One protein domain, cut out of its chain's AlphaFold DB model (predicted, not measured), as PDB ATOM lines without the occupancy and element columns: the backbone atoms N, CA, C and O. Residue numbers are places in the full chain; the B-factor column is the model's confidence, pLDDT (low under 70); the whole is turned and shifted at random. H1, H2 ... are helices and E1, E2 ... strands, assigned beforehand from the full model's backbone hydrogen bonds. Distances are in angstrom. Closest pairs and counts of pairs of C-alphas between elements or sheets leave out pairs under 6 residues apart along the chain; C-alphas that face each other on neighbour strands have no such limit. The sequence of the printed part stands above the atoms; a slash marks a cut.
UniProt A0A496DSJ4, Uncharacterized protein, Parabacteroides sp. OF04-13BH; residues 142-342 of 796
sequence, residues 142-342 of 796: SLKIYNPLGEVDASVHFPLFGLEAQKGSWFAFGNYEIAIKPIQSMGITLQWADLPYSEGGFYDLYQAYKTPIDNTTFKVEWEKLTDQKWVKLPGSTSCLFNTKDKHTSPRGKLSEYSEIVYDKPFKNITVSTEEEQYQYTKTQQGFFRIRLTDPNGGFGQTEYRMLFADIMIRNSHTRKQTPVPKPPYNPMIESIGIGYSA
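Overview. This is residues 142 to 342 of the 796 residues of an uncharacterized protein of Parabacteroides sp. OF04-13BH (UniProt A0A496DSJ4). Two strongly twisted sheets, E2 E1 E3 E8 E5 E6 and E7 E4 E9, lie partly face to face with their strands crossing aslant, and a long arm, made of H3 and the stretch that returns from it, sticks out beyond one end. The larger sheet is curled, the loop of residues 263 to 286 and the small H1 lie toward the end away from H3, and two short pairings tie loops to E9 and E5. The printed part has 201 residues, with three named helices and nine named strands in the order E1 E2 E3 H1 E4 H2 E5 E6 E7 E8 H3 E9; both sheets are antiparallel. The class is mixed, helices and strands, though under half of the residues are in named elements. The whole is compact, with a radius of gyration of the C-alphas of 19.0 A, and its spans are 69 by 33 by 30 A, the arm making much of the length.

Along the chain. Find C-alpha 144 at (120.500, 122.224, 105.288), where E1, residues 144 to 147, begins. E2 is residues 150 to 152, E3 is residues 170 to 174, and the short helix H1 is residues 176 to 179. From Ile 183 the strand E4 runs 29.5 A to Ala 193, and H2 is residues 202 to 205. E5, residues 219 to 226, is 22.9 A long; E6 is residues 229 to 232, and E7, residues 257 to 262, is 16.7 A long. E8, residues 287 to 294, is 22.5 A long. Look for C-alpha 301 at (138.659, 120.023, 84.650): from there H3 runs 24.9 A to His 317. E9, residues 332 to 342, is 29.6 A long, bends by 60 degrees at residue 335 and ends with C-alpha 342 at (128.856, 126.144, 122.522).

Arrangement. Begin in the six-stranded sheet, where E1 and E2 form a hairpin, with N 152 and O 145 at 2.9 A. On its other side E1 is antiparallel to E3, at 169 degrees, with N 146 and O 172 at 2.8 A. Next comes E8, with N 173 and O 288 at 2.8 A, then E5, with N 223 and O 289 at 2.8 A. E5 and E6 form the second hairpin, with N 224 and O 231 at 2.9 A; E2 and E6 are the edge strands. In the other sheet E4 is the inner strand: N 188 and O 260 of E7 are 2.9 A apart, and N 187 and O 339 of E9 are 2.8 A apart. Between the sheets, the closest C-alphas of E5 and E7 are those of Trp 222 and Tyr 262, 7.8 A apart, while E4 and E8 are apart. Residues 158 to 159 pair antiparallel with residues 332 to 333 of E9, and residues 238 to 239 with 219 to 220 of E5. H1 only grazes both sheets, and is only just on the larger one, with 5 pairs of C-alphas within 10 A. H2 and H3 are on neither sheet, and H2 and H3 are apart. In H3 every O i to N i+4 pair is within hydrogen-bond range; H1 and H2 are too short for such a pair.

Size, cuts and confidence. The two C-alphas farthest apart, those of Ser 272 and Arg 319, are 69.4 A from each other. The first and last printed C-alphas are 17.6 A apart, and the printed part has no cut. The long links are E2 to E3, H2 to E5, E6 to E7, E7 to E8 and H3 to E9. The mean pLDDT of the printed part is 88.2; look for values under 70 at residues 245 to 246, 267 to 270 and 272.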
ATOM      1  N   SER A 142     121.770 116.148 110.364       87.19
ATOM      2  CA  SER A 142     120.605 116.924 109.935       87.19
ATOM      3  C   SER A 142     120.987 118.362 109.552       87.19
ATOM      4  O   SER A 142     120.872 119.318 110.321       87.19
ATOM      5  N   LEU A 143     121.483 118.539 108.329       88.94
ATOM      6  CA  LEU A 143     122.005 119.813 107.833       88.94
ATOM      7  C   LEU A 143     121.243 120.282 106.598       88.94
ATOM      8  O   LEU A 143     120.994 119.509 105.679       88.94
ATOM      9  N   LYS A 144     120.951 121.583 106.530       90.75
ATOM     10  CA  LYS A 144     120.500 122.224 105.288       90.75
ATOM     11  C   LYS A 144     121.726 122.614 104.477       90.75
ATOM     12  O   LYS A 144     122.421 123.549 104.875       90.75
ATOM     13  N   ILE A 145     122.003 121.906 103.384       92.31
ATOM     14  CA  ILE A 145     123.223 122.073 102.579       92.31
ATOM     15  C   ILE A 145     122.884 122.673 101.217       92.31
ATOM     16  O   ILE A 145     121.922 122.279 100.566       92.31
ATOM     17  N   TYR A 146     123.710 123.614 100.774       92.88
ATOM     18  CA  TYR A 146     123.580 124.298  99.495       92.88
ATOM     19  C   TYR A 146     124.925 124.339  98.785       92.88
ATOM     20  O   TYR A 146     125.946 124.662  99.387       92.88
ATOM     21  N   ASN A 147     124.936 124.085  97.488       92.50
ATOM     22  CA  ASN A 147     126.100 124.285  96.627       92.50
ATOM     23  C   ASN A 147     125.672 125.139  95.406       92.50
ATOM     24  O   ASN A 147     124.532 125.613  95.357       92.50
ATOM     25  N   PRO A 148     126.531 125.374  94.396       90.06
ATOM     26  CA  PRO A 148     126.159 126.183  93.236       90.06
ATOM     27  C   PRO A 148     125.026 125.590  92.379       90.06
ATOM     28  O   PRO A 148     124.493 126.299  91.531       90.06
ATOM     29  N   LEU A 149     124.668 124.313  92.572       89.31
ATOM     30  CA  LEU A 149     123.559 123.643  91.884       89.31
ATOM     31  C   LEU A 149     122.214 123.829  92.606       89.31
ATOM     32  O   LEU A 149     121.176 123.559  92.007       89.31
ATOM     33  N   GLY A 150     122.218 124.306  93.855       89.75
ATOM     34  CA  GLY A 150     121.021 124.496  94.673       89.75
ATOM     35  C   GLY A 150     121.101 123.778  96.019       89.75
ATOM     36  O   GLY A 150     122.188 123.549  96.548       89.75
ATOM     37  N   GLU A 151     119.932 123.474  96.585       91.81
ATOM     38  CA  GLU A 151     119.803 122.658  97.796       91.81
ATOM     39  C   GLU A 151     120.206 121.211  97.506       91.81
ATOM     40  O   GLU A 151     119.882 120.663  96.451       91.81
ATOM     41  N   VAL A 152     120.941 120.617  98.439       90.25
ATOM     42  CA  VAL A 152     121.511 119.281  98.311       90.25
ATOM     43  C   VAL A 152     120.810 118.338  99.275       90.25
ATOM     44  O   VAL A 152     120.710 118.625 100.467       90.25
ATOM     45  N   ASP A 153     120.385 117.187  98.762       87.00
ATOM     46  CA  ASP A 153     119.943 116.068  99.587       87.00
ATOM     47  C   ASP A 153     121.168 115.310 100.120       87.00
ATOM     48  O   ASP A 153     121.874 114.636  99.370       87.00
ATOM     49  N   ALA A 154     121.434 115.454 101.419       85.25
ATOM     50  CA  ALA A 154     122.570 114.828 102.092       85.25
ATOM     51  C   ALA A 154     122.399 113.313 102.327       85.25
ATOM     52  O   ALA A 154     123.312 112.685 102.855       85.25
ATOM     53  N   SER A 155     121.253 112.722 101.957       84.44
ATOM     54  CA  SER A 155     121.014 111.273 102.063       84.44
ATOM     55  C   SER A 155     121.631 110.455 100.919       84.44
ATOM     56  O   SER A 155     121.675 109.226 100.993       84.44
ATOM     57  N   VAL A 156     122.115 111.120  99.864       87.62
ATOM     58  CA  VAL A 156     122.728 110.500  98.681       87.62
ATOM     59  C   VAL A 156     124.085 111.124  98.365       87.62
ATOM     60  O   VAL A 156     124.380 112.240  98.781       87.62
ATOM     61  N   HIS A 157     124.900 110.434  97.563       89.88
ATOM     62  CA  HIS A 157     126.178 110.972  97.096       89.88
ATOM     63  C   HIS A 157     126.001 112.276  96.306       89.88
ATOM     64  O   HIS A 157     125.265 112.303  95.316       89.88
ATOM     65  N   PHE A 158     126.736 113.332  96.669       91.75
ATOM     66  CA  PHE A 158     126.629 114.631  95.996       91.75
ATOM     67  C   PHE A 158     127.987 115.299  95.721       91.75
ATOM     68  O   PHE A 158     128.945 115.112  96.476       91.75
ATOM     69  N   PRO A 159     128.092 116.120  94.656       92.12
ATOM     70  CA  PRO A 159     129.301 116.884  94.369       92.12
ATOM     71  C   PRO A 159     129.410 118.096  95.302       92.12
ATOM     72  O   PRO A 159     128.602 119.028  95.227       92.12
ATOM     73  N   LEU A 160     130.439 118.127  96.151       92.19
ATOM     74  CA  LEU A 160     130.594 119.137  97.206       92.19
ATOM     75  C   LEU A 160     130.615 120.568  96.655       92.19
ATOM     76  O   LEU A 160     129.950 121.456  97.173       92.19
ATOM     77  N   PHE A 161     131.352 120.788  95.567       92.56
ATOM     78  CA  PHE A 161     131.555 122.107  94.956       92.56
ATOM     79  C   PHE A 161     130.817 122.275  93.617       92.56
ATOM     80  O   PHE A 161     131.144 123.168  92.834       92.56
ATOM     81  N   GLY A 162     129.826 121.424  93.338       89.06
ATOM     82  CA  GLY A 162     129.181 121.337  92.026       89.06
ATOM     83  C   GLY A 162     130.046 120.613  90.983       89.06
ATOM     84  O   GLY A 162     131.049 119.994  91.312       89.06
ATOM     85  N   LEU A 163     129.646 120.668  89.709       85.44
ATOM     86  CA  LEU A 163     130.191 119.787  88.660       85.44
ATOM     87  C   LEU A 163     131.626 120.107  88.208       85.44
ATOM     88  O   LEU A 163     132.325 119.211  87.746       85.44
ATOM     89  N   GLU A 164     132.056 121.371  88.271       81.00
ATOM     90  CA  GLU A 164     133.374 121.777  87.755       81.00
ATOM     91  C   GLU A 164     134.421 122.058  88.846       81.00
ATOM     92  O   GLU A 164     135.604 122.162  88.517       81.00
ATOM     93  N   ALA A 165     134.008 122.190  90.116       88.25
ATOM     94  CA  ALA A 165     134.865 122.410  91.289       88.25
ATOM     95  C   ALA A 165     136.050 123.379  91.040       88.25
ATOM     96  O   ALA A 165     137.217 123.078  91.308       88.25
ATOM     97  N   GLN A 166     135.755 124.559  90.484       89.56
ATOM     98  CA  GLN A 166     136.751 125.601  90.201       89.56
ATOM     99  C   GLN A 166     137.100 126.411  91.462       89.56
ATOM    100  O   GLN A 166     136.339 126.419  92.434       89.56
ATOM    101  N   LYS A 167     138.213 127.156  91.445       91.00
ATOM    102  CA  LYS A 167     138.530 128.119  92.513       91.00
ATOM    103  C   LYS A 167     137.363 129.086  92.737       91.00
ATOM    104  O   LYS A 167     136.806 129.631  91.791       91.00
ATOM    105  N   GLY A 168     137.016 129.312  93.999       90.44
ATOM    106  CA  GLY A 168     135.875 130.131  94.405       90.44
ATOM    107  C   GLY A 168     134.557 129.361  94.513       90.44
ATOM    108  O   GLY A 168     133.598 129.918  95.050       90.44
ATOM    109  N   SER A 169     134.508 128.095  94.074       93.69
ATOM    110  CA  SER A 169     133.372 127.209  94.352       93.69
ATOM    111  C   SER A 169     133.202 127.028  95.856       93.69
ATOM    112  O   SER A 169     134.156 127.137  96.631       93.69
ATOM    113  N   TRP A 170     131.971 126.790  96.281       94.44
ATOM    114  CA  TRP A 170     131.607 126.837  97.686       94.44
ATOM    115  C   TRP A 170     130.489 125.853  97.992       94.44
ATOM    116  O   TRP A 170     129.723 125.504  97.102       94.44
ATOM    117  N   PHE A 171     130.364 125.469  99.254       94.38
ATOM    118  CA  PHE A 171     129.131 124.902  99.786       94.38
ATOM    119  C   PHE A 171     128.786 125.614 101.087       94.38
ATOM    120  O   PHE A 171     129.671 125.963 101.870       94.38
ATOM    121  N   ALA A 172     127.506 125.888 101.284       93.50
ATOM    122  CA  ALA A 172     126.963 126.469 102.492       93.50
ATOM    123  C   ALA A 172     126.173 125.413 103.255       93.50
ATOM    124  O   ALA A 172     125.575 124.523 102.657       93.50
ATOM    125  N   PHE A 173     126.160 125.521 104.573       92.94
ATOM    126  CA  PHE A 173     125.379 124.652 105.432       92.94
ATOM    127  C   PHE A 173     124.825 125.432 106.621       92.94
ATOM    128  O   PHE A 173     125.379 126.457 107.035       92.94
ATOM    129  N   GLY A 174     123.718 124.946 107.161       91.19
ATOM    130  CA  GLY A 174     123.059 125.546 108.308       91.19
ATOM    131  C   GLY A 174     122.245 124.525 109.083       91.19
ATOM    132  O   GLY A 174     121.734 123.554 108.526       91.19
ATOM    133  N   ASN A 175     122.124 124.770 110.379       91.31
ATOM    134  CA  ASN A 175     121.270 124.024 111.282       91.31
ATOM    135  C   ASN A 175     120.746 125.004 112.347       91.31
ATOM    136  O   ASN A 175     121.503 125.838 112.853       91.31
ATOM    137  N   TYR A 176     119.449 124.921 112.649       90.62
ATOM    138  CA  TYR A 176     118.781 125.843 113.569       90.62
ATOM    139  C   TYR A 176     119.369 125.774 114.985       90.62
ATOM    140  O   TYR A 176     119.655 126.807 115.589       90.62
ATOM    141  N   GLU A 177     119.650 124.562 115.468       92.00
ATOM    142  CA  GLU A 177     120.242 124.288 116.776       92.00
ATOM    143  C   GLU A 177     121.584 125.005 116.980       92.00
ATOM    144  O   GLU A 177     121.855 125.511 118.072       92.00
ATOM    145  N   ILE A 178     122.418 125.054 115.937       91.31
ATOM    146  CA  ILE A 178     123.707 125.760 115.948       91.31
ATOM    147  C   ILE A 178     123.484 127.273 115.838       91.31
ATOM    148  O   ILE A 178     124.127 128.055 116.538       91.31
ATOM    149  N   ALA A 179     122.567 127.699 114.969       89.38
ATOM    150  CA  ALA A 179     122.338 129.107 114.651       89.38
ATOM    151  C   ALA A 179     121.815 129.934 115.837       89.38
ATOM    152  O   ALA A 179     122.040 131.146 115.892       89.38
ATOM    153  N   ILE A 180     121.139 129.300 116.797       88.44
ATOM    154  CA  ILE A 180     120.656 129.967 118.008       88.44
ATOM    155  C   ILE A 180     121.677 129.959 119.151       88.44
ATOM    156  O   ILE A 180     121.382 130.520 120.196       88.44
ATOM    157  N   LYS A 181     122.867 129.358 119.019       90.94
ATOM    158  CA  LYS A 181     123.829 129.232 120.130       90.94
ATOM    159  C   LYS A 181     125.100 130.075 119.947       90.94
ATOM    160  O   LYS A 181     125.543 130.307 118.821       90.94
ATOM    161  N   PRO A 182     125.738 130.517 121.048       91.19
ATOM    162  CA  PRO A 182     127.074 131.110 121.017       91.19
ATOM    163  C   PRO A 182     128.151 130.030 120.796       91.19
ATOM    164  O   PRO A 182     128.697 129.453 121.738       91.19
ATOM    165  N   ILE A 183     128.447 129.745 119.527       92.81
ATOM    166  CA  ILE A 183     129.411 128.707 119.132       92.81
ATOM    167  C   ILE A 183     130.847 129.131 119.463       92.81
ATOM    168  O   ILE A 183     131.324 130.178 119.018       92.81
ATOM    169  N   GLN A 184     131.556 128.284 120.205       93.81
ATOM    170  CA  GLN A 184     132.963 128.440 120.576       93.81
ATOM    171  C   GLN A 184     133.905 127.774 119.572       93.81
ATOM    172  O   GLN A 184     134.965 128.319 119.278       93.81
ATOM    173  N   SER A 185     133.514 126.624 119.025       93.88
ATOM    174  CA  SER A 185     134.234 125.944 117.949       93.88
ATOM    175  C   SER A 185     133.297 125.050 117.148       93.88
ATOM    176  O   SER A 185     132.229 124.658 117.624       93.88
ATOM    177  N   MET A 186     133.670 124.757 115.904       93.81
ATOM    178  CA  MET A 186     132.888 123.897 115.019       93.81
ATOM    179  C   MET A 186     133.803 123.117 114.077       93.81
ATOM    180  O   MET A 186     134.794 123.649 113.578       93.81
ATOM    181  N   GLY A 187     133.453 121.863 113.825       93.44
ATOM    182  CA  GLY A 187     134.146 120.961 112.918       93.44
ATOM    183  C   GLY A 187     133.176 120.306 111.944       93.44
ATOM    184  O   GLY A 187     132.052 119.964 112.309       93.44
ATOM    185  N   ILE A 188     133.622 120.129 110.704       93.31
ATOM    186  CA  ILE A 188     132.912 119.375 109.670       93.31
ATOM    187  C   ILE A 188     133.718 118.116 109.397       93.31
ATOM    188  O   ILE A 188     134.900 118.201 109.070       93.31
ATOM    189  N   THR A 189     133.066 116.967 109.502       93.81
ATOM    190  CA  THR A 189     133.603 115.678 109.072       93.81
ATOM    191  C   THR A 189     133.001 115.337 107.717       93.81
ATOM    192  O   THR A 189     131.783 115.329 107.563       93.81
ATOM    193  N   LEU A 190     133.849 115.083 106.729       93.38
ATOM    194  CA  LEU A 190     133.467 114.738 105.365       93.38
ATOM    195  C   LEU A 190     133.902 113.306 105.080       93.38
ATOM    196  O   LEU A 190     135.092 113.014 105.187       93.38
ATOM    197  N   GLN A 191     132.968 112.444 104.694       94.00
ATOM    198  CA  GLN A 191     133.265 111.126 104.142       94.00
ATOM    199  C   GLN A 191     133.263 111.221 102.619       94.00
ATOM    200  O   GLN A 191     132.270 111.627 102.011       94.00
ATOM    201  N   TRP A 192     134.385 110.883 102.003       93.44
ATOM    202  CA  TRP A 192     134.572 110.997 100.564       93.44
ATOM    203  C   TRP A 192     134.167 109.721  99.834       93.44
ATOM    204  O   TRP A 192     134.559 108.627 100.232       93.44
ATOM    205  N   ALA A 193     133.492 109.885  98.700       90.94
ATOM    206  CA  ALA A 193     133.265 108.815  97.739       90.94
ATOM    207  C   ALA A 193     134.320 108.856  96.622       90.94
ATOM    208  O   ALA A 193     134.762 109.927  96.207       90.94
ATOM    209  N   ASP A 194     134.702 107.685  96.110       85.88
ATOM    210  CA  ASP A 194     135.565 107.521  94.930       85.88
ATOM    211  C   ASP A 194     136.944 108.216  95.007       85.88
ATOM    212  O   ASP A 194     137.478 108.698  94.001       85.88
ATOM    213  N   LEU A 195     137.562 108.255  96.196       90.25
ATOM    214  CA  LEU A 195     138.919 108.790  96.349       90.25
ATOM    215  C   LEU A 195     139.957 108.013  95.512       90.25
ATOM    216  O   LEU A 195     139.851 106.797  95.337       90.25
ATOM    217  N   PRO A 196     141.037 108.678  95.058       87.56
ATOM    218  CA  PRO A 196     142.142 108.003  94.383       87.56
ATOM    219  C   PRO A 196     142.773 106.892  95.239       87.56
ATOM    220  O   PRO A 196     143.354 107.156  96.290       87.56
ATOM    221  N   TYR A 197     142.749 105.653  94.737       81.56
ATOM    222  CA  TYR A 197     143.315 104.478  95.420       81.56
ATOM    223  C   TYR A 197     144.855 104.404  95.417       81.56
ATOM    224  O   TYR A 197     145.427 103.474  95.986       81.56
ATOM    225  N   SER A 198     145.548 105.328  94.749       85.12
ATOM    226  CA  SER A 198     147.013 105.323  94.660       85.12
ATOM    227  C   SER A 198     147.684 105.683  95.989       85.12
ATOM    228  O   SER A 198     147.253 106.604  96.680       85.12
ATOM    229  N   GLU A 199     148.801 105.020  96.308       85.12
ATOM    230  CA  GLU A 199     149.587 105.259  97.533       85.12
ATOM    231  C   GLU A 199     150.125 106.698  97.654       85.12
ATOM    232  O   GLU A 199     150.350 107.181  98.760       85.12
ATOM    233  N   GLY A 200     150.321 107.421  96.545       84.94
ATOM    234  CA  GLY A 200     150.667 108.844  96.553       84.94
ATOM    235  C   GLY A 200     149.473 109.805  96.530       84.94
ATOM    236  O   GLY A 200     149.699 111.013  96.519       84.94
ATOM    237  N   GLY A 201     148.229 109.314  96.516       90.44
ATOM    238  CA  GLY A 201     147.020 110.145  96.487       90.44
ATOM    239  C   GLY A 201     146.937 111.032  95.240       90.44
ATOM    240  O   GLY A 201     147.164 110.568  94.119       90.44
ATOM    241  N   PHE A 202     146.645 112.322  95.429       92.12
ATOM    242  CA  PHE A 202     146.534 113.297  94.341       92.12
ATOM    243  C   PHE A 202     147.854 113.555  93.611       92.12
ATOM    244  O   PHE A 202     147.824 113.839  92.415       92.12
ATOM    245  N   TYR A 203     149.000 113.371  94.275       90.94
ATOM    246  CA  TYR A 203     150.309 113.500  93.629       90.94
ATOM    247  C   TYR A 203     150.455 112.536  92.436       90.94
ATOM    248  O   TYR A 203     150.909 112.925  91.360       90.94
ATOM    249  N   ASP A 204     150.011 111.283  92.595       90.12
ATOM    250  CA  ASP A 204     150.072 110.269  91.534       90.12
ATOM    251  C   ASP A 204     148.945 110.446  90.490       90.12
ATOM    252  O   ASP A 204     149.079 110.002  89.344       90.12
ATOM    253  N   LEU A 205     147.815 111.065  90.863       89.44
ATOM    254  CA  LEU A 205     146.703 111.345  89.944       89.44
ATOM    255  C   LEU A 205     147.064 112.460  88.953       89.44
ATOM    256  O   LEU A 205     146.848 112.312  87.749       89.44
ATOM    257  N   TYR A 206     147.646 113.548  89.460       90.69
ATOM    258  CA  TYR A 206     147.910 114.770  88.702       90.69
ATOM    259  C   TYR A 206     149.327 114.854  88.114       90.69
ATOM    260  O   TYR A 206     149.681 115.865  87.520       90.69
ATOM    261  N   GLN A 207     150.133 113.790  88.188       88.75
ATOM    262  CA  GLN A 207     151.524 113.786  87.707       88.75
ATOM    263  C   GLN A 207     151.693 114.227  86.234       88.75
ATOM    264  O   GLN A 207     152.734 114.767  85.865       88.75
ATOM    265  N   ALA A 208     150.688 113.984  85.385       85.81
ATOM    266  CA  ALA A 208     150.707 114.351  83.966       85.81
ATOM    267  C   ALA A 208     150.295 115.813  83.684       85.81
ATOM    268  O   ALA A 208     150.392 116.259  82.540       85.81
ATOM    269  N   TYR A 209     149.812 116.542  84.693       88.25
ATOM    270  CA  TYR A 209     149.323 117.916  84.570       88.25
ATOM    271  C   TYR A 209     150.490 118.911  84.627       88.25
ATOM    272  O   TYR A 209     151.559 118.615  85.160       88.25
ATOM    273  N   LYS A 210     150.307 120.101  84.043       83.69
ATOM    274  CA  LYS A 210     151.336 121.154  84.034       83.69
ATOM    275  C   LYS A 210     151.446 121.806  85.409       83.69
ATOM    276  O   LYS A 210     152.538 122.206  85.810       83.69
ATOM    277  N   THR A 211     150.323 121.917  86.114       84.94
ATOM    278  CA  THR A 211     150.279 122.426  87.485       84.94
ATOM    279  C   THR A 211     150.639 121.306  88.469       84.94
ATOM    280  O   THR A 211     149.953 120.283  88.473       84.94
ATOM    281  N   PRO A 212     151.672 121.460  89.320       87.56
ATOM    282  CA  PRO A 212     151.969 120.474  90.354       87.56
ATOM    283  C   PRO A 212     150.847 120.485  91.400       87.56
ATOM    284  O   PRO A 212     150.639 121.494  92.073       87.56
ATOM    285  N   ILE A 213     150.116 119.374  91.506       91.44
ATOM    286  CA  ILE A 213     149.030 119.175  92.472       91.44
ATOM    287  C   ILE A 213     149.373 117.975  93.348       91.44
ATOM    288  O   ILE A 213     149.746 116.910  92.858       91.44
ATOM    289  N   ASP A 214     149.219 118.160  94.652       92.50
ATOM    290  CA  ASP A 214     149.410 117.151  95.684       92.50
ATOM    291  C   ASP A 214     148.274 117.203  96.724       92.50
ATOM    292  O   ASP A 214     147.341 118.006  96.610       92.50
ATOM    293  N   ASN A 215     148.335 116.367  97.763       91.94
ATOM    294  CA  ASN A 215     147.262 116.301  98.764       91.94
ATOM    295  C   ASN A 215     147.085 117.594  99.591       91.94
ATOM    296  O   ASN A 215     146.013 117.815 100.147       91.94
ATOM    297  N   THR A 216     148.107 118.454  99.676       93.06
ATOM    298  CA  THR A 216     148.081 119.722 100.439       93.06
ATOM    299  C   THR A 216     147.663 120.930  99.597       93.06
ATOM    300  O   THR A 216     147.520 122.045 100.109       93.06
ATOM    301  N   THR A 217     147.483 120.720  98.294       93.25
ATOM    302  CA  THR A 217     147.234 121.787  97.322       93.25
ATOM    303  C   THR A 217     145.803 122.325  97.408       93.25
ATOM    304  O   THR A 217     145.586 123.525  97.233       93.25
ATOM    305  N   PHE A 218     144.829 121.461  97.711       94.19
ATOM    306  CA  PHE A 218     143.421 121.837  97.833       94.19
ATOM    307  C   PHE A 218     143.147 122.480  99.189       94.19
ATOM    308  O   PHE A 218     143.101 121.793 100.214       94.19
ATOM    309  N   LYS A 219     142.956 123.801  99.188       94.94
ATOM    310  CA  LYS A 219     142.714 124.578 100.408       94.94
ATOM    311  C   LYS A 219     141.335 125.197 100.410       94.94
ATOM    312  O   LYS A 219     140.846 125.668  99.381       94.94
ATOM    313  N   VAL A 220     140.740 125.213 101.591       95.50
ATOM    314  CA  VAL A 220     139.424 125.786 101.833       95.50
ATOM    315  C   VAL A 220     139.458 126.791 102.966       95.50
ATOM    316  O   VAL A 220     140.316 126.730 103.846       95.50
ATOM    317  N   GLU A 221     138.507 127.716 102.944       95.38
ATOM    318  CA  GLU A 221     138.339 128.746 103.961       95.38
ATOM    319  C   GLU A 221     136.901 128.805 104.452       95.38
ATOM    320  O   GLU A 221     135.961 128.559 103.693       95.38
ATOM    321  N   TRP A 222     136.749 129.184 105.718       94.56
ATOM    322  CA  TRP A 222     135.449 129.378 106.334       94.56
ATOM    323  C   TRP A 222     134.940 130.799 106.149       94.56
ATOM    324  O   TRP A 222     135.660 131.788 106.331       94.56
ATOM    325  N   GLU A 223     133.646 130.898 105.902       93.06
ATOM    326  CA  GLU A 223     132.891 132.133 105.866       93.06
ATOM    327  C   GLU A 223     131.596 131.951 106.660       93.06
ATOM    328  O   GLU A 223     131.027 130.862 106.719       93.06
ATOM    329  N   LYS A 224     131.117 133.028 107.274       91.06
ATOM    330  CA  LYS A 224     129.816 133.059 107.944       91.06
ATOM    331  C   LYS A 224     128.899 134.072 107.277       91.06
ATOM    332  O   LYS A 224     129.371 135.091 106.767       91.06
ATOM    333  N   LEU A 225     127.601 133.799 107.294       89.62
ATOM    334  CA  LEU A 225     126.585 134.745 106.859       89.62
ATOM    335  C   LEU A 225     126.309 135.735 107.998       89.62
ATOM    336  O   LEU A 225     125.974 135.336 109.113       89.62
ATOM    337  N   THR A 226     126.489 137.025 107.741       85.75
ATOM    338  CA  THR A 226     126.189 138.115 108.680       85.75
ATOM    339  C   THR A 226     125.589 139.266 107.880       85.75
ATOM    340  O   THR A 226     126.195 139.706 106.903       85.75
ATOM    341  N   ASP A 227     124.390 139.714 108.249       81.75
ATOM    342  CA  ASP A 227     123.628 140.754 107.542       81.75
ATOM    343  C   ASP A 227     123.533 140.510 106.022       81.75
ATOM    344  O   ASP A 227     123.815 141.389 105.205       81.75
ATOM    345  N   GLN A 228     123.195 139.271 105.632       82.56
ATOM    346  CA  GLN A 228     123.118 138.786 104.239       82.56
ATOM    347  C   GLN A 228     124.443 138.837 103.450       82.56
ATOM    348  O   GLN A 228     124.468 138.578 102.244       82.56
ATOM    349  N   LYS A 229     125.567 139.139 104.105       87.75
ATOM    350  CA  LYS A 229     126.900 139.155 103.497       87.75
ATOM    351  C   LYS A 229     127.752 138.025 104.044       87.75
ATOM    352  O   LYS A 229     127.716 137.689 105.223       87.75
ATOM    353  N   TRP A 230     128.566 137.454 103.168       90.62
ATOM    354  CA  TRP A 230     129.528 136.432 103.548       90.62
ATOM    355  C   TRP A 230     130.814 137.073 104.050       90.62
ATOM    356  O   TRP A 230     131.500 137.770 103.300       90.62
ATOM    357  N   VAL A 231     131.135 136.820 105.314       91.25
ATOM    358  CA  VAL A 231     132.322 137.346 105.987       91.25
ATOM    359  C   VAL A 231     133.302 136.206 106.234       91.25
ATOM    360  O   VAL A 231     132.964 135.221 106.888       91.25
ATOM    361  N   LYS A 232     134.529 136.350 105.728       91.88
ATOM    362  CA  LYS A 232     135.620 135.389 105.937       91.88
ATOM    363  C   LYS A 232     136.044 135.329 107.400       91.88
ATOM    364  O   LYS A 232     136.254 136.361 108.037       91.88
ATOM    365  N   LEU A 233     136.245 134.114 107.905       90.88
ATOM    366  CA  LEU A 233     136.765 133.885 109.246       90.88
ATOM    367  C   LEU A 233     138.302 133.906 109.243       90.88
ATOM    368  O   LEU A 233     138.932 133.214 108.435       90.88
ATOM    369  N   PRO A 234     138.941 134.688 110.131       88.31
ATOM    370  CA  PRO A 234     140.389 134.852 110.134       88.31
ATOM    371  C   PRO A 234     141.109 133.576 110.589       88.31
ATOM    372  O   PRO A 234     140.780 132.993 111.625       88.31
ATOM    373  N   GLY A 235     142.139 133.179 109.834       86.88
ATOM    374  CA  GLY A 235     142.950 131.990 110.120       86.88
ATOM    375  C   GLY A 235     142.199 130.666 109.950       86.88
ATOM    376  O   GLY A 235     142.505 129.720 110.660       86.88
ATOM    377  N   SER A 236     141.199 130.624 109.065       91.12
ATOM    378  CA  SER A 236     140.365 129.442 108.805       91.12
ATOM    379  C   SER A 236     140.837 128.574 107.631       91.12
ATOM    380  O   SER A 236     140.186 127.585 107.293       91.12
ATOM    381  N   THR A 237     141.945 128.948 106.984       93.12
ATOM    382  CA  THR A 237     142.484 128.222 105.834       93.12
ATOM    383  C   THR A 237     142.995 126.850 106.263       93.12
ATOM    384  O   THR A 237     143.864 126.754 107.127       93.12
ATOM    385  N   SER A 238     142.490 125.793 105.635       92.62
ATOM    386  CA  SER A 238     142.847 124.402 105.942       92.62
ATOM    387  C   SER A 238     142.919 123.557 104.671       92.62
ATOM    388  O   SER A 238     142.395 123.945 103.624       92.62
ATOM    389  N   CYS A 239     143.622 122.424 104.740       93.75
ATOM    390  CA  CYS A 239     143.617 121.449 103.651       93.75
ATOM    391  C   CYS A 239     142.265 120.731 103.625       93.75
ATOM    392  O   CYS A 239     141.742 120.364 104.671       93.75
ATOM    393  N   LEU A 240     141.723 120.510 102.430       93.62
ATOM    394  CA  LEU A 240     140.445 119.820 102.252       93.62
ATOM    395  C   LEU A 240     140.541 118.310 102.526       93.62
ATOM    396  O   LEU A 240     139.578 117.684 102.965       93.62
ATOM    397  N   PHE A 241     141.699 117.717 102.242       92.75
ATOM    398  CA  PHE A 241     141.924 116.277 102.321       92.75
ATOM    399  C   PHE A 241     142.894 115.914 103.436       92.75
ATOM    400  O   PHE A 241     143.855 116.644 103.676       92.75
ATOM    401  N   ASN A 242     142.693 114.758 104.064       91.25
ATOM    402  CA  ASN A 242     143.597 114.191 105.064       91.25
ATOM    403  C   ASN A 242     144.237 112.891 104.541       91.25
ATOM    404  O   ASN A 242     143.722 112.252 103.629       91.25
ATOM    405  N   THR A 243     145.385 112.504 105.103       83.94
ATOM    406  CA  THR A 243     146.127 111.285 104.712       83.94
ATOM    407  C   THR A 243     146.090 110.215 105.807       83.94
ATOM    408  O   THR A 243     145.605 109.115 105.569       83.94
ATOM    409  N   LYS A 244     146.521 110.551 107.031       77.94
ATOM    410  CA  LYS A 244     146.341 109.769 108.272       77.94
ATOM    411  C   LYS A 244     146.292 110.719 109.474       77.94
ATOM    412  O   LYS A 244     146.880 111.797 109.409       77.94
ATOM    413  N   ASP A 245     145.585 110.330 110.537       65.00
ATOM    414  CA  ASP A 245     145.521 111.030 111.835       65.00
ATOM    415  C   ASP A 245     145.238 112.538 111.742       65.00
ATOM    416  O   ASP A 245     145.944 113.350 112.328       65.00
ATOM    417  N   LYS A 246     144.220 112.937 110.961       66.88
ATOM    418  CA  LYS A 246     143.825 114.353 110.774       66.88
ATOM    419  C   LYS A 246     144.943 115.254 110.212       66.88
ATOM    420  O   LYS A 246     144.807 116.474 110.170       66.88
ATOM    421  N   HIS A 247     146.018 114.663 109.690       80.12
ATOM    422  CA  HIS A 247     147.126 115.365 109.054       80.12
ATOM    423  C   HIS A 247     147.138 115.147 107.539       80.12
ATOM    424  O   HIS A 247     146.765 114.090 107.015       80.12
ATOM    425  N   THR A 248     147.608 116.162 106.820       86.62
ATOM    426  CA  THR A 248     147.736 116.143 105.360       86.62
ATOM    427  C   THR A 248     149.209 116.162 104.989       86.62
ATOM    428  O   THR A 248     149.893 117.165 105.179       86.62
ATOM    429  N   SER A 249     149.702 115.048 104.454       88.94
ATOM    430  CA  SER A 249     151.042 114.965 103.867       88.94
ATOM    431  C   SER A 249     150.956 115.173 102.355       88.94
ATOM    432  O   SER A 249     150.045 114.605 101.755       88.94
ATOM    433  N   PRO A 250     151.899 115.892 101.711       88.31
ATOM    434  CA  PRO A 250     151.910 116.102 100.257       88.31
ATOM    435  C   PRO A 250     151.757 114.805  99.455       88.31
ATOM    436  O   PRO A 250     150.993 114.745  98.493       88.31
ATOM    437  N   ARG A 251     152.433 113.739  99.901       88.38
ATOM    438  CA  ARG A 251     152.365 112.403  99.313       88.38
ATOM    439  C   ARG A 251     151.971 111.384 100.375       88.38
ATOM    440  O   ARG A 251     152.590 111.330 101.435       88.38
ATOM    441  N   GLY A 252     150.958 110.583 100.075       87.62
ATOM    442  CA  GLY A 252     150.457 109.525 100.947       87.62
ATOM    443  C   GLY A 252     149.035 109.123 100.570       87.62
ATOM    444  O   GLY A 252     148.334 109.883  99.894       87.62
ATOM    445  N   LYS A 253     148.621 107.933 101.016       89.88
ATOM    446  CA  LYS A 253     147.260 107.433 100.828       89.88
ATOM    447  C   LYS A 253     146.269 108.391 101.490       89.88
ATOM    448  O   LYS A 253     146.498 108.829 102.616       89.88
ATOM    449  N   LEU A 254     145.204 108.732 100.771       90.69
ATOM    450  CA  LEU A 254     144.144 109.602 101.270       90.69
ATOM    451  C   LEU A 254     143.268 108.847 102.276       90.69
ATOM    452  O   LEU A 254     142.995 107.658 102.106       90.69
ATOM    453  N   SER A 255     142.851 109.555 103.319       91.50
ATOM    454  CA  SER A 255     141.862 109.088 104.287       91.50
ATOM    455  C   SER A 255     140.464 109.237 103.694       91.50
ATOM    456  O   SER A 255     140.159 110.270 103.102       91.50
ATOM    457  N   GLU A 256     139.610 108.233 103.899       91.50
ATOM    458  CA  GLU A 256     138.183 108.282 103.533       91.50
ATOM    459  C   GLU A 256     137.447 109.414 104.256       91.50
ATOM    460  O   GLU A 256     136.491 109.969 103.723       91.50
ATOM    461  N   TYR A 257     137.950 109.813 105.427       92.12
ATOM    462  CA  TYR A 257     137.420 110.918 106.211       92.12
ATOM    463  C   TYR A 257     138.368 112.114 106.210       92.12
ATOM    464  O   TYR A 257     139.566 111.965 106.480       92.12
ATOM    465  N   SER A 258     137.803 113.299 105.986       92.25
ATOM    466  CA  SER A 258     138.449 114.581 106.251       92.25
ATOM    467  C   SER A 258     137.773 115.328 107.387       92.25
ATOM    468  O   SER A 258     136.553 115.277 107.517       92.25
ATOM    469  N   GLU A 259     138.549 116.100 108.145       91.12
ATOM    470  CA  GLU A 259     138.011 116.991 109.172       91.12
ATOM    471  C   GLU A 259     138.487 118.426 108.954       91.12
ATOM    472  O   GLU A 259     139.683 118.708 108.871       91.12
ATOM    473  N   ILE A 260     137.528 119.345 108.881       92.19
ATOM    474  CA  ILE A 260     137.765 120.776 108.732       92.19
ATOM    475  C   ILE A 260     137.294 121.440 110.023       92.19
ATOM    476  O   ILE A 260     136.092 121.534 110.260       92.19
ATOM    477  N   VAL A 261     138.228 121.911 110.852       91.88
ATOM    478  CA  VAL A 261     137.922 122.484 112.174       91.88
ATOM    479  C   VAL A 261     138.199 123.980 112.198       91.88
ATOM    480  O   VAL A 261     139.254 124.446 111.766       91.88
ATOM    481  N   TYR A 262     137.258 124.733 112.758       92.62
ATOM    482  CA  TYR A 262     137.451 126.110 113.177       92.62
ATOM    483  C   TYR A 262     137.332 126.202 114.701       92.62
ATOM    484  O   TYR A 262     136.235 126.212 115.261       92.62
ATOM    485  N   ASP A 263     138.483 126.269 115.370       90.81
ATOM    486  CA  ASP A 263     138.596 126.262 116.834       90.81
ATOM    487  C   ASP A 263     138.708 127.679 117.417       90.81
ATOM    488  O   ASP A 263     139.647 128.024 118.136       90.81
ATOM    489  N   LYS A 264     137.802 128.569 116.999       90.31
ATOM    490  CA  LYS A 264     137.705 129.932 117.536       90.31
ATOM    491  C   LYS A 264     136.244 130.363 117.676       90.31
ATOM    492  O   LYS A 264     135.428 129.992 116.830       90.31
ATOM    493  N   PRO A 265     135.928 131.234 118.656       87.00
ATOM    494  CA  PRO A 265     134.557 131.652 118.905       87.00
ATOM    495  C   PRO A 265     133.949 132.412 117.734       87.00
ATOM    496  O   PRO A 265     134.525 133.370 117.200       87.00
ATOM    497  N   PHE A 266     132.724 132.042 117.391       83.69
ATOM    498  CA  PHE A 266     131.942 132.726 116.387       83.69
ATOM    499  C   PHE A 266     131.163 133.884 117.028       83.69
ATOM    500  O   PHE A 266     130.111 133.705 117.634       83.69
ATOM    501  N   LYS A 267     131.667 135.115 116.881       68.81
ATOM    502  CA  LYS A 267     130.982 136.316 117.398       68.81
ATOM    503  C   LYS A 267     129.698 136.615 116.610       68.81
ATOM    504  O   LYS A 267     129.743 136.587 115.379       68.81
ATOM    505  N   ASN A 268     128.623 137.009 117.303       60.62
ATOM    506  CA  ASN A 268     127.364 137.544 116.751       60.62
ATOM    507  C   ASN A 268     126.708 136.631 115.696       60.62
ATOM    508  O   ASN A 268     126.761 136.935 114.505       60.62
ATOM    509  N   ILE A 269     126.143 135.497 116.127       62.00
ATOM    510  CA  ILE A 269     125.449 134.540 115.240       62.00
ATOM    511  C   ILE A 269     123.981 134.326 115.613       62.00
ATOM    512  O   ILE A 269     123.216 133.902 114.752       62.00
ATOM    513  N   THR A 270     123.573 134.663 116.839       66.12
ATOM    514  CA  THR A 270     122.277 134.257 117.383       66.12
ATOM    515  C   THR A 270     121.112 134.696 116.501       66.12
ATOM    516  O   THR A 270     120.780 135.879 116.406       66.12
ATOM    517  N   VAL A 271     120.492 133.722 115.846       73.19
ATOM    518  CA  VAL A 271     119.263 133.910 115.081       73.19
ATOM    519  C   VAL A 271     118.087 134.034 116.051       73.19
ATOM    520  O   VAL A 271     117.986 133.267 117.003       73.19
ATOM    521  N   SER A 272     117.207 135.009 115.815       69.56
ATOM    522  CA  SER A 272     115.992 135.245 116.610       69.56
ATOM    523  C   SER A 272     114.704 134.771 115.923       69.56
ATOM    524  O   SER A 272     113.615 135.034 116.423       69.56
ATOM    525  N   THR A 273     114.806 134.113 114.765       73.31
ATOM    526  CA  THR A 273     113.653 133.572 114.031       73.31
ATOM    527  C   THR A 273     113.225 132.211 114.576       73.31
ATOM    528  O   THR A 273     114.013 131.503 115.203       73.31
ATOM    529  N   GLU A 274     111.991 131.819 114.278       79.62
ATOM    530  CA  GLU A 274     111.473 130.475 114.556       79.62
ATOM    531  C   GLU A 274     112.109 129.418 113.636       79.62
ATOM    532  O   GLU A 274     112.640 129.736 112.563       79.62
ATOM    533  N   GLU A 275     112.059 128.154 114.063       82.62
ATOM    534  CA  GLU A 275     112.690 127.024 113.372       82.62
ATOM    535  C   GLU A 275     112.094 126.804 111.970       82.62
ATOM    536  O   GLU A 275     112.844 126.610 111.007       82.62
ATOM    537  N   GLU A 276     110.771 126.935 111.796       81.75
ATOM    538  CA  GLU A 276     110.117 126.764 110.489       81.75
ATOM    539  C   GLU A 276     110.549 127.834 109.473       81.75
ATOM    540  O   GLU A 276     110.561 127.603 108.258       81.75
ATOM    541  N   GLN A 277     110.932 129.015 109.964       80.31
ATOM    542  CA  GLN A 277     111.343 130.157 109.146       80.31
ATOM    543  C   GLN A 277     112.839 130.131 108.799       80.31
ATOM    544  O   GLN A 277     113.283 130.891 107.931       80.31
ATOM    545  N   TYR A 278     113.622 129.244 109.425       85.06
ATOM    546  CA  TYR A 278     115.057 129.106 109.192       85.06
ATOM    547  C   TYR A 278     115.336 128.479 107.816       85.06
ATOM    548  O   TYR A 278     115.429 127.262 107.655       85.06
ATOM    549  N   GLN A 279     115.451 129.315 106.785       81.69
ATOM    550  CA  GLN A 279     115.757 128.922 105.407       81.69
ATOM    551  C   GLN A 279     116.867 129.802 104.839       81.69
ATOM    552  O   GLN A 279     116.855 131.015 105.045       81.69
ATOM    553  N   TYR A 280     117.763 129.211 104.047       78.19
ATOM    554  CA  TYR A 280     118.936 129.888 103.482       78.19
ATOM    555  C   TYR A 280     118.614 131.207 102.763       78.19
ATOM    556  O   TYR A 280     119.350 132.183 102.887       78.19
ATOM    557  N   THR A 281     117.488 131.265 102.048       75.31
ATOM    558  CA  THR A 281     117.048 132.452 101.294       75.31
ATOM    559  C   THR A 281     116.349 133.516 102.142       75.31
ATOM    560  O   THR A 281     116.175 134.638 101.671       75.31
ATOM    561  N   LYS A 282     115.927 133.185 103.367       77.75
ATOM    562  CA  LYS A 282     115.127 134.059 104.244       77.75
ATOM    563  C   LYS A 282     115.905 134.560 105.462       77.75
ATOM    564  O   LYS A 282     115.560 135.596 106.023       77.75
ATOM    565  N   THR A 283     116.955 133.852 105.871       77.31
ATOM    566  CA  THR A 283     117.753 134.186 107.056       77.31
ATOM    567  C   THR A 283     118.846 135.203 106.746       77.31
ATOM    568  O   THR A 283     119.570 135.072 105.762       77.31
ATOM    569  N   GLN A 284     119.021 136.194 107.623       78.12
ATOM    570  CA  GLN A 284     120.074 137.209 107.482       78.12
ATOM    571  C   GLN A 284     121.437 136.755 108.040       78.12
ATOM    572  O   GLN A 284     122.467 137.309 107.657       78.12
ATOM    573  N   GLN A 285     121.449 135.748 108.919       84.44
ATOM    574  CA  GLN A 285     122.635 135.172 109.560       84.44
ATOM    575  C   GLN A 285     122.372 133.719 109.995       84.44
ATOM    576  O   GLN A 285     121.250 133.233 109.861       84.44
ATOM    577  N   GLY A 286     123.395 133.019 110.494       83.56
ATOM    578  CA  GLY A 286     123.255 131.650 111.018       83.56
ATOM    579  C   GLY A 286     123.556 130.526 110.023       83.56
ATOM    580  O   GLY A 286     123.387 129.364 110.371       83.56
ATOM    581  N   PHE A 287     124.017 130.854 108.811       90.75
ATOM    582  CA  PHE A 287     124.590 129.902 107.853       90.75
ATOM    583  C   PHE A 287     126.108 130.063 107.766       90.75
ATOM    584  O   PHE A 287     126.651 131.166 107.902       90.75
ATOM    585  N   PHE A 288     126.784 128.963 107.469       92.06
ATOM    586  CA  PHE A 288     128.226 128.897 107.273       92.06
ATOM    587  C   PHE A 288     128.530 128.451 105.852       92.06
ATOM    588  O   PHE A 288     127.707 127.805 105.208       92.06
ATOM    589  N   ARG A 289     129.701 128.817 105.340       93.31
ATOM    590  CA  ARG A 289     130.145 128.451 104.000       93.31
ATOM    591  C   ARG A 289     131.610 128.090 104.000       93.31
ATOM    592  O   ARG A 289     132.428 128.794 104.580       93.31
ATOM    593  N   ILE A 290     131.925 127.022 103.287       95.19
ATOM    594  CA  ILE A 290     133.286 126.622 102.972       95.19
ATOM    595  C   ILE A 290     133.544 126.963 101.512       95.19
ATOM    596  O   ILE A 290     132.762 126.600 100.629       95.19
ATOM    597  N   ARG A 291     134.634 127.679 101.252       95.31
ATOM    598  CA  ARG A 291     135.024 128.129  99.914       95.31
ATOM    599  C   ARG A 291     136.369 127.532  99.525       95.31
ATOM    600  O   ARG A 291     137.325 127.652 100.281       95.31
ATOM    601  N   LEU A 292     136.455 126.958  98.326       94.94
ATOM    602  CA  LEU A 292     137.700 126.474  97.730       94.94
ATOM    603  C   LEU A 292     138.558 127.661  97.270       94.94
ATOM    604  O   LEU A 292     138.143 128.420  96.393       94.94
ATOM    605  N   THR A 293     139.752 127.834  97.837       94.44
ATOM    606  CA  THR A 293     140.637 128.969  97.514       94.44
ATOM    607  C   THR A 293     141.813 128.596  96.636       94.44
ATOM    608  O   THR A 293     142.270 129.438  95.862       94.44
ATOM    609  N   ASP A 294     142.281 127.354  96.716       92.56
ATOM    610  CA  ASP A 294     143.426 126.867  95.954       92.56
ATOM    611  C   ASP A 294     143.195 125.429  95.478       92.56
ATOM    612  O   ASP A 294     142.499 124.671  96.161       92.56
ATOM    613  N   PRO A 295     143.769 125.047  94.320       92.00
ATOM    614  CA  PRO A 295     144.622 125.853  93.428       92.00
ATOM    615  C   PRO A 295     143.820 126.731  92.443       92.00
ATOM    616  O   PRO A 295     142.609 126.581  92.296       92.00
ATOM    617  N   ASN A 296     144.488 127.643  91.717       86.62
ATOM    618  CA  ASN A 296     143.836 128.564  90.761       86.62
ATOM    619  C   ASN A 296     142.989 127.862  89.681       86.62
ATOM    620  O   ASN A 296     141.955 128.392  89.291       86.62
ATOM    621  N   GLY A 297     143.404 126.676  89.224       84.69
ATOM    622  CA  GLY A 297     142.670 125.863  88.245       84.69
ATOM    623  C   GLY A 297     141.581 124.954  88.836       84.69
ATOM    624  O   GLY A 297     141.013 124.147  88.098       84.69
ATOM    625  N   GLY A 298     141.304 125.044  90.146       89.31
ATOM    626  CA  GLY A 298     140.434 124.102  90.860       89.31
ATOM    627  C   GLY A 298     140.949 122.665  90.765       89.31
ATOM    628  O   GLY A 298     142.154 122.430  90.769       89.31
ATOM    629  N   PHE A 299     140.051 121.696  90.605       91.88
ATOM    630  CA  PHE A 299     140.434 120.290  90.402       91.88
ATOM    631  C   PHE A 299     140.977 119.977  88.997       91.88
ATOM    632  O   PHE A 299     141.333 118.836  88.722       91.88
ATOM    633  N   GLY A 300     141.097 120.965  88.102       89.06
ATOM    634  CA  GLY A 300     141.786 120.793  86.820       89.06
ATOM    635  C   GLY A 300     140.912 120.281  85.669       89.06
ATOM    636  O   GLY A 300     141.458 119.792  84.683       89.06
ATOM    637  N   GLN A 301     139.582 120.425  85.731       87.19
ATOM    638  CA  GLN A 301     138.659 120.023  84.650       87.19
ATOM    639  C   GLN A 301     138.979 120.706  83.313       87.19
ATOM    640  O   GLN A 301     139.025 120.071  82.258       87.19
ATOM    641  N   THR A 302     139.252 122.010  83.345       87.06
ATOM    642  CA  THR A 302     139.624 122.779  82.149       87.06
ATOM    643  C   THR A 302     141.029 122.425  81.657       87.06
ATOM    644  O   THR A 302     141.225 122.273  80.452       87.06
ATOM    645  N   GLU A 303     141.987 122.219  82.569       87.69
ATOM    646  CA  GLU A 303     143.348 121.789  82.218       87.69
ATOM    647  C   GLU A 303     143.346 120.396  81.573       87.69
ATOM    648  O   GLU A 303     143.973 120.209  80.533       87.69
ATOM    649  N   TYR A 304     142.563 119.459  82.114       90.56
ATOM    650  CA  TYR A 304     142.362 118.127  81.548       90.56
ATOM    651  C   TYR A 304     141.799 118.186  80.128       90.56
ATOM    652  O   TYR A 304     142.352 117.549  79.238       90.56
ATOM    653  N   ARG A 305     140.738 118.977  79.889       89.06
ATOM    654  CA  ARG A 305     140.130 119.117  78.550       89.06
ATOM    655  C   ARG A 305     141.150 119.588  77.508       89.06
ATOM    656  O   ARG A 305     141.213 119.014  76.422       89.06
ATOM    657  N   MET A 306     141.972 120.587  77.845       89.12
ATOM    658  CA  MET A 306     143.031 121.088  76.958       89.12
ATOM    659  C   MET A 306     144.148 120.055  76.758       89.12
ATOM    660  O   MET A 306     144.523 119.761  75.626       89.12
ATOM    661  N   LEU A 307     144.645 119.460  77.846       88.75
ATOM    662  CA  LEU A 307     145.748 118.499  77.815       88.75
ATOM    663  C   LEU A 307     145.374 117.209  77.069       88.75
ATOM    664  O   LEU A 307     146.173 116.689  76.292       88.75
ATOM    665  N   PHE A 308     144.155 116.710  77.272       90.19
ATOM    666  CA  PHE A 308     143.613 115.557  76.562       90.19
ATOM    667  C   PHE A 308     143.524 115.829  75.055       90.19
ATOM    668  O   PHE A 308     143.983 115.006  74.266       90.19
ATOM    669  N   ALA A 309     142.995 116.992  74.651       89.44
ATOM    670  CA  ALA A 309     142.919 117.378  73.242       89.44
ATOM    671  C   ALA A 309     144.315 117.486  72.601       89.44
ATOM    672  O   ALA A 309     144.550 116.885  71.551       89.44
ATOM    673  N   ASP A 310     145.261 118.160  73.262       87.25
ATOM    674  CA  ASP A 310     146.647 118.306  72.796       87.25
ATOM    675  C   ASP A 310     147.342 116.945  72.619       87.25
ATOM    676  O   ASP A 310     148.003 116.697  71.605       87.25
ATOM    677  N   ILE A 311     147.185 116.036  73.590       87.50
ATOM    678  CA  ILE A 311     147.784 114.695  73.544       87.50
ATOM    679  C   ILE A 311     147.132 113.838  72.460       87.50
ATOM    680  O   ILE A 311     147.847 113.129  71.756       87.50
ATOM    681  N   MET A 312     145.813 113.923  72.268       87.75
ATOM    682  CA  MET A 312     145.124 113.198  71.196       87.75
ATOM    683  C   MET A 312     145.553 113.680  69.808       87.75
ATOM    684  O   MET A 312     145.864 112.853  68.947       87.75
ATOM    685  N   ILE A 313     145.673 114.997  69.607       87.31
ATOM    686  CA  ILE A 313     146.215 115.573  68.367       87.31
ATOM    687  C   ILE A 313     147.648 115.080  68.151       87.31
ATOM    688  O   ILE A 313     147.973 114.562  67.083       87.31
ATOM    689  N   ARG A 314     148.510 115.155  69.170       84.81
ATOM    690  CA  ARG A 314     149.906 114.710  69.065       84.81
ATOM    691  C   ARG A 314     150.019 113.217  68.755       84.81
ATOM    692  O   ARG A 314     150.758 112.837  67.850       84.81
ATOM    693  N   ASN A 315     149.248 112.381  69.448       87.75
ATOM    694  CA  ASN A 315     149.217 110.934  69.244       87.75
ATOM    695  C   ASN A 315     148.706 110.547  67.850       87.75
ATOM    696  O   ASN A 315     149.134 109.520  67.328       87.75
ATOM    697  N   SER A 316     147.864 111.372  67.219       85.44
ATOM    698  CA  SER A 316     147.428 111.153  65.834       85.44
ATOM    699  C   SER A 316     148.550 111.349  64.800       85.44
ATOM    700  O   SER A 316     148.523 110.726  63.739       85.44
ATOM    701  N   HIS A 317     149.572 112.155  65.118       82.75
ATOM    702  CA  HIS A 317     150.672 112.500  64.208       82.75
ATOM    703  C   HIS A 317     151.993 111.752  64.482       82.75
ATOM    704  O   HIS A 317     152.916 111.832  63.670       82.75
ATOM    705  N   THR A 318     152.122 111.013  65.592       79.81
ATOM    706  CA  THR A 318     153.374 110.320  65.967       79.81
ATOM    707  C   THR A 318     153.175 108.844  66.303       79.81
ATOM    708  O   THR A 318     152.295 108.492  67.078       79.81
ATOM    709  N   ARG A 319     154.076 107.971  65.815       74.56
ATOM    710  CA  ARG A 319     154.070 106.523  66.133       74.56
ATOM    711  C   ARG A 319     154.344 106.208  67.610       74.56
ATOM    712  O   ARG A 319     153.932 105.157  68.087       74.56
ATOM    713  N   LYS A 320     155.048 107.089  68.332       81.06
ATOM    714  CA  LYS A 320     155.271 106.961  69.779       81.06
ATOM    715  C   LYS A 320     154.141 107.680  70.514       81.06
ATOM    716  O   LYS A 320     154.139 108.906  70.569       81.06
ATOM    717  N   GLN A 321     153.197 106.916  71.051       80.88
ATOM    718  CA  GLN A 321     152.059 107.468  71.783       80.88
ATOM    719  C   GLN A 321     152.490 107.972  73.168       80.88
ATOM    720  O   GLN A 321     153.222 107.299  73.892       80.88
ATOM    721  N   THR A 322     152.026 109.166  73.526       83.38
ATOM    722  CA  THR A 322     152.094 109.706  74.886       83.38
ATOM    723  C   THR A 322     150.879 109.198  75.671       83.38
ATOM    724  O   THR A 322     149.770 109.264  75.130       83.38
ATOM    725  N   PRO A 323     151.037 108.699  76.910       84.88
ATOM    726  CA  PRO A 323     149.906 108.283  77.734       84.88
ATOM    727  C   PRO A 323     148.903 109.419  77.946       84.88
ATOM    728  O   PRO A 323     149.283 110.573  78.138       84.88
ATOM    729  N   VAL A 324     147.620 109.073  77.917       86.56
ATOM    730  CA  VAL A 324     146.522 110.008  78.169       86.56
ATOM    731  C   VAL A 324     146.504 110.369  79.661       86.56
ATOM    732  O   VAL A 324     146.686 109.469  80.489       86.56
ATOM    733  N   PRO A 325     146.294 111.645  80.035       88.44
ATOM    734  CA  PRO A 325     146.163 112.034  81.433       88.44
ATOM    735  C   PRO A 325     144.953 111.335  82.057       88.44
ATOM    736  O   PRO A 325     143.939 111.119  81.392       88.44
ATOM    737  N   LYS A 326     145.050 110.979  83.340       89.25
ATOM    738  CA  LYS A 326     143.893 110.488  84.101       89.25
ATOM    739  C   LYS A 326     142.873 111.626  84.245       89.25
ATOM    740  O   LYS A 326     143.305 112.773  84.340       89.25
ATOM    741  N   PRO A 327     141.557 111.350  84.254       89.88
ATOM    742  CA  PRO A 327     140.563 112.383  84.516       89.88
ATOM    743  C   PRO A 327     140.777 112.985  85.916       89.88
ATOM    744  O   PRO A 327     141.196 112.267  86.830       89.88
ATOM    745  N   PRO A 328     140.502 114.286  86.097       91.00
ATOM    746  CA  PRO A 328     140.621 114.927  87.394       91.00
ATOM    747  C   PRO A 328     139.540 114.408  88.341       91.00
ATOM    748  O   PRO A 328     138.463 113.987  87.917       91.00
ATOM    749  N   TYR A 329     139.825 114.469  89.635       90.81
ATOM    750  CA  TYR A 329     138.869 114.073  90.658       90.81
ATOM    751  C   TYR A 329     137.778 115.137  90.816       90.81
ATOM    752  O   TYR A 329     138.082 116.326  90.905       90.81
ATOM    753  N   ASN A 330     136.514 114.714  90.874       90.25
ATOM    754  CA  ASN A 330     135.409 115.575  91.283       90.25
ATOM    755  C   ASN A 330     135.048 115.228  92.736       90.25
ATOM    756  O   ASN A 330     134.673 114.083  92.975       90.25
ATOM    757  N   PRO A 331     135.171 116.156  93.698       91.38
ATOM    758  CA  PRO A 331     134.923 115.879  95.110       91.38
ATOM    759  C   PRO A 331     133.471 115.456  95.373       91.38
ATOM    760  O   PRO A 331     132.581 116.304  95.467       91.38
ATOM    761  N   MET A 332     133.261 114.147  95.519       92.25
ATOM    762  CA  MET A 332     131.979 113.536  95.870       92.25
ATOM    763  C   MET A 332     131.953 113.197  97.359       92.25
ATOM    764  O   MET A 332     132.904 112.621  97.890       92.25
ATOM    765  N   ILE A 333     130.866 113.561  98.032       93.56
ATOM    766  CA  ILE A 333     130.640 113.267  99.448       93.56
ATOM    767  C   ILE A 333     129.641 112.127  99.575       93.56
ATOM    768  O   ILE A 333     128.603 112.158  98.922       93.56
ATOM    769  N   GLU A 334     129.973 111.144 100.409       93.00
ATOM    770  CA  GLU A 334     129.081 110.064 100.847       93.00
ATOM    771  C   GLU A 334     128.255 110.484 102.053       93.00
ATOM    772  O   GLU A 334     127.042 110.309 102.066       93.00
ATOM    773  N   SER A 335     128.900 111.084 103.051       91.44
ATOM    774  CA  SER A 335     128.223 111.595 104.235       91.44
ATOM    775  C   SER A 335     128.951 112.812 104.795       91.44
ATOM    776  O   SER A 335     130.153 113.015 104.592       91.44
ATOM    777  N   ILE A 336     128.202 113.654 105.495       92.00
ATOM    778  CA  ILE A 336     128.713 114.848 106.153       92.00
ATOM    779  C   ILE A 336     128.185 114.890 107.578       92.00
ATOM    780  O   ILE A 336     126.987 114.770 107.819       92.00
ATOM    781  N   GLY A 337     129.106 115.057 108.518       92.56
ATOM    782  CA  GLY A 337     128.815 115.217 109.931       92.56
ATOM    783  C   GLY A 337     129.322 116.559 110.436       92.56
ATOM    784  O   GLY A 337     130.325 117.084 109.949       92.56
ATOM    785  N   ILE A 338     128.657 117.108 111.441       93.00
ATOM    786  CA  ILE A 338     129.104 118.298 112.155       93.00
ATOM    787  C   ILE A 338     129.274 117.986 113.634       93.00
ATOM    788  O   ILE A 338     128.490 117.258 114.245       93.00
ATOM    789  N   GLY A 339     130.330 118.559 114.201       94.88
ATOM    790  CA  GLY A 339     130.505 118.697 115.636       94.88
ATOM    791  C   GLY A 339     130.659 120.163 116.010       94.88
ATOM    792  O   GLY A 339     131.232 120.947 115.252       94.88
ATOM    793  N   TYR A 340     130.145 120.554 117.168       94.50
ATOM    794  CA  TYR A 340     130.283 121.915 117.670       94.50
ATOM    795  C   TYR A 340     130.421 121.942 119.190       94.50
ATOM    796  O   TYR A 340     129.969 121.042 119.895       94.50
ATOM    797  N   SER A 341     131.031 123.015 119.682       96.31
ATOM    798  CA  SER A 341     131.078 123.384 121.093       96.31
ATOM    799  C   SER A 341     130.424 124.746 121.249       96.31
ATOM    800  O   SER A 341     130.744 125.674 120.502       96.31
ATOM    801  N   ALA A 342     129.504 124.880 122.196       94.50
ATOM    802  CA  ALA A 342     128.856 126.144 122.522       94.50
ATOM    803  C   ALA A 342     128.910 126.392 124.028       94.50
ATOM    804  O   ALA A 342     128.878 125.455 124.826       94.50
TER     805      ALA A 342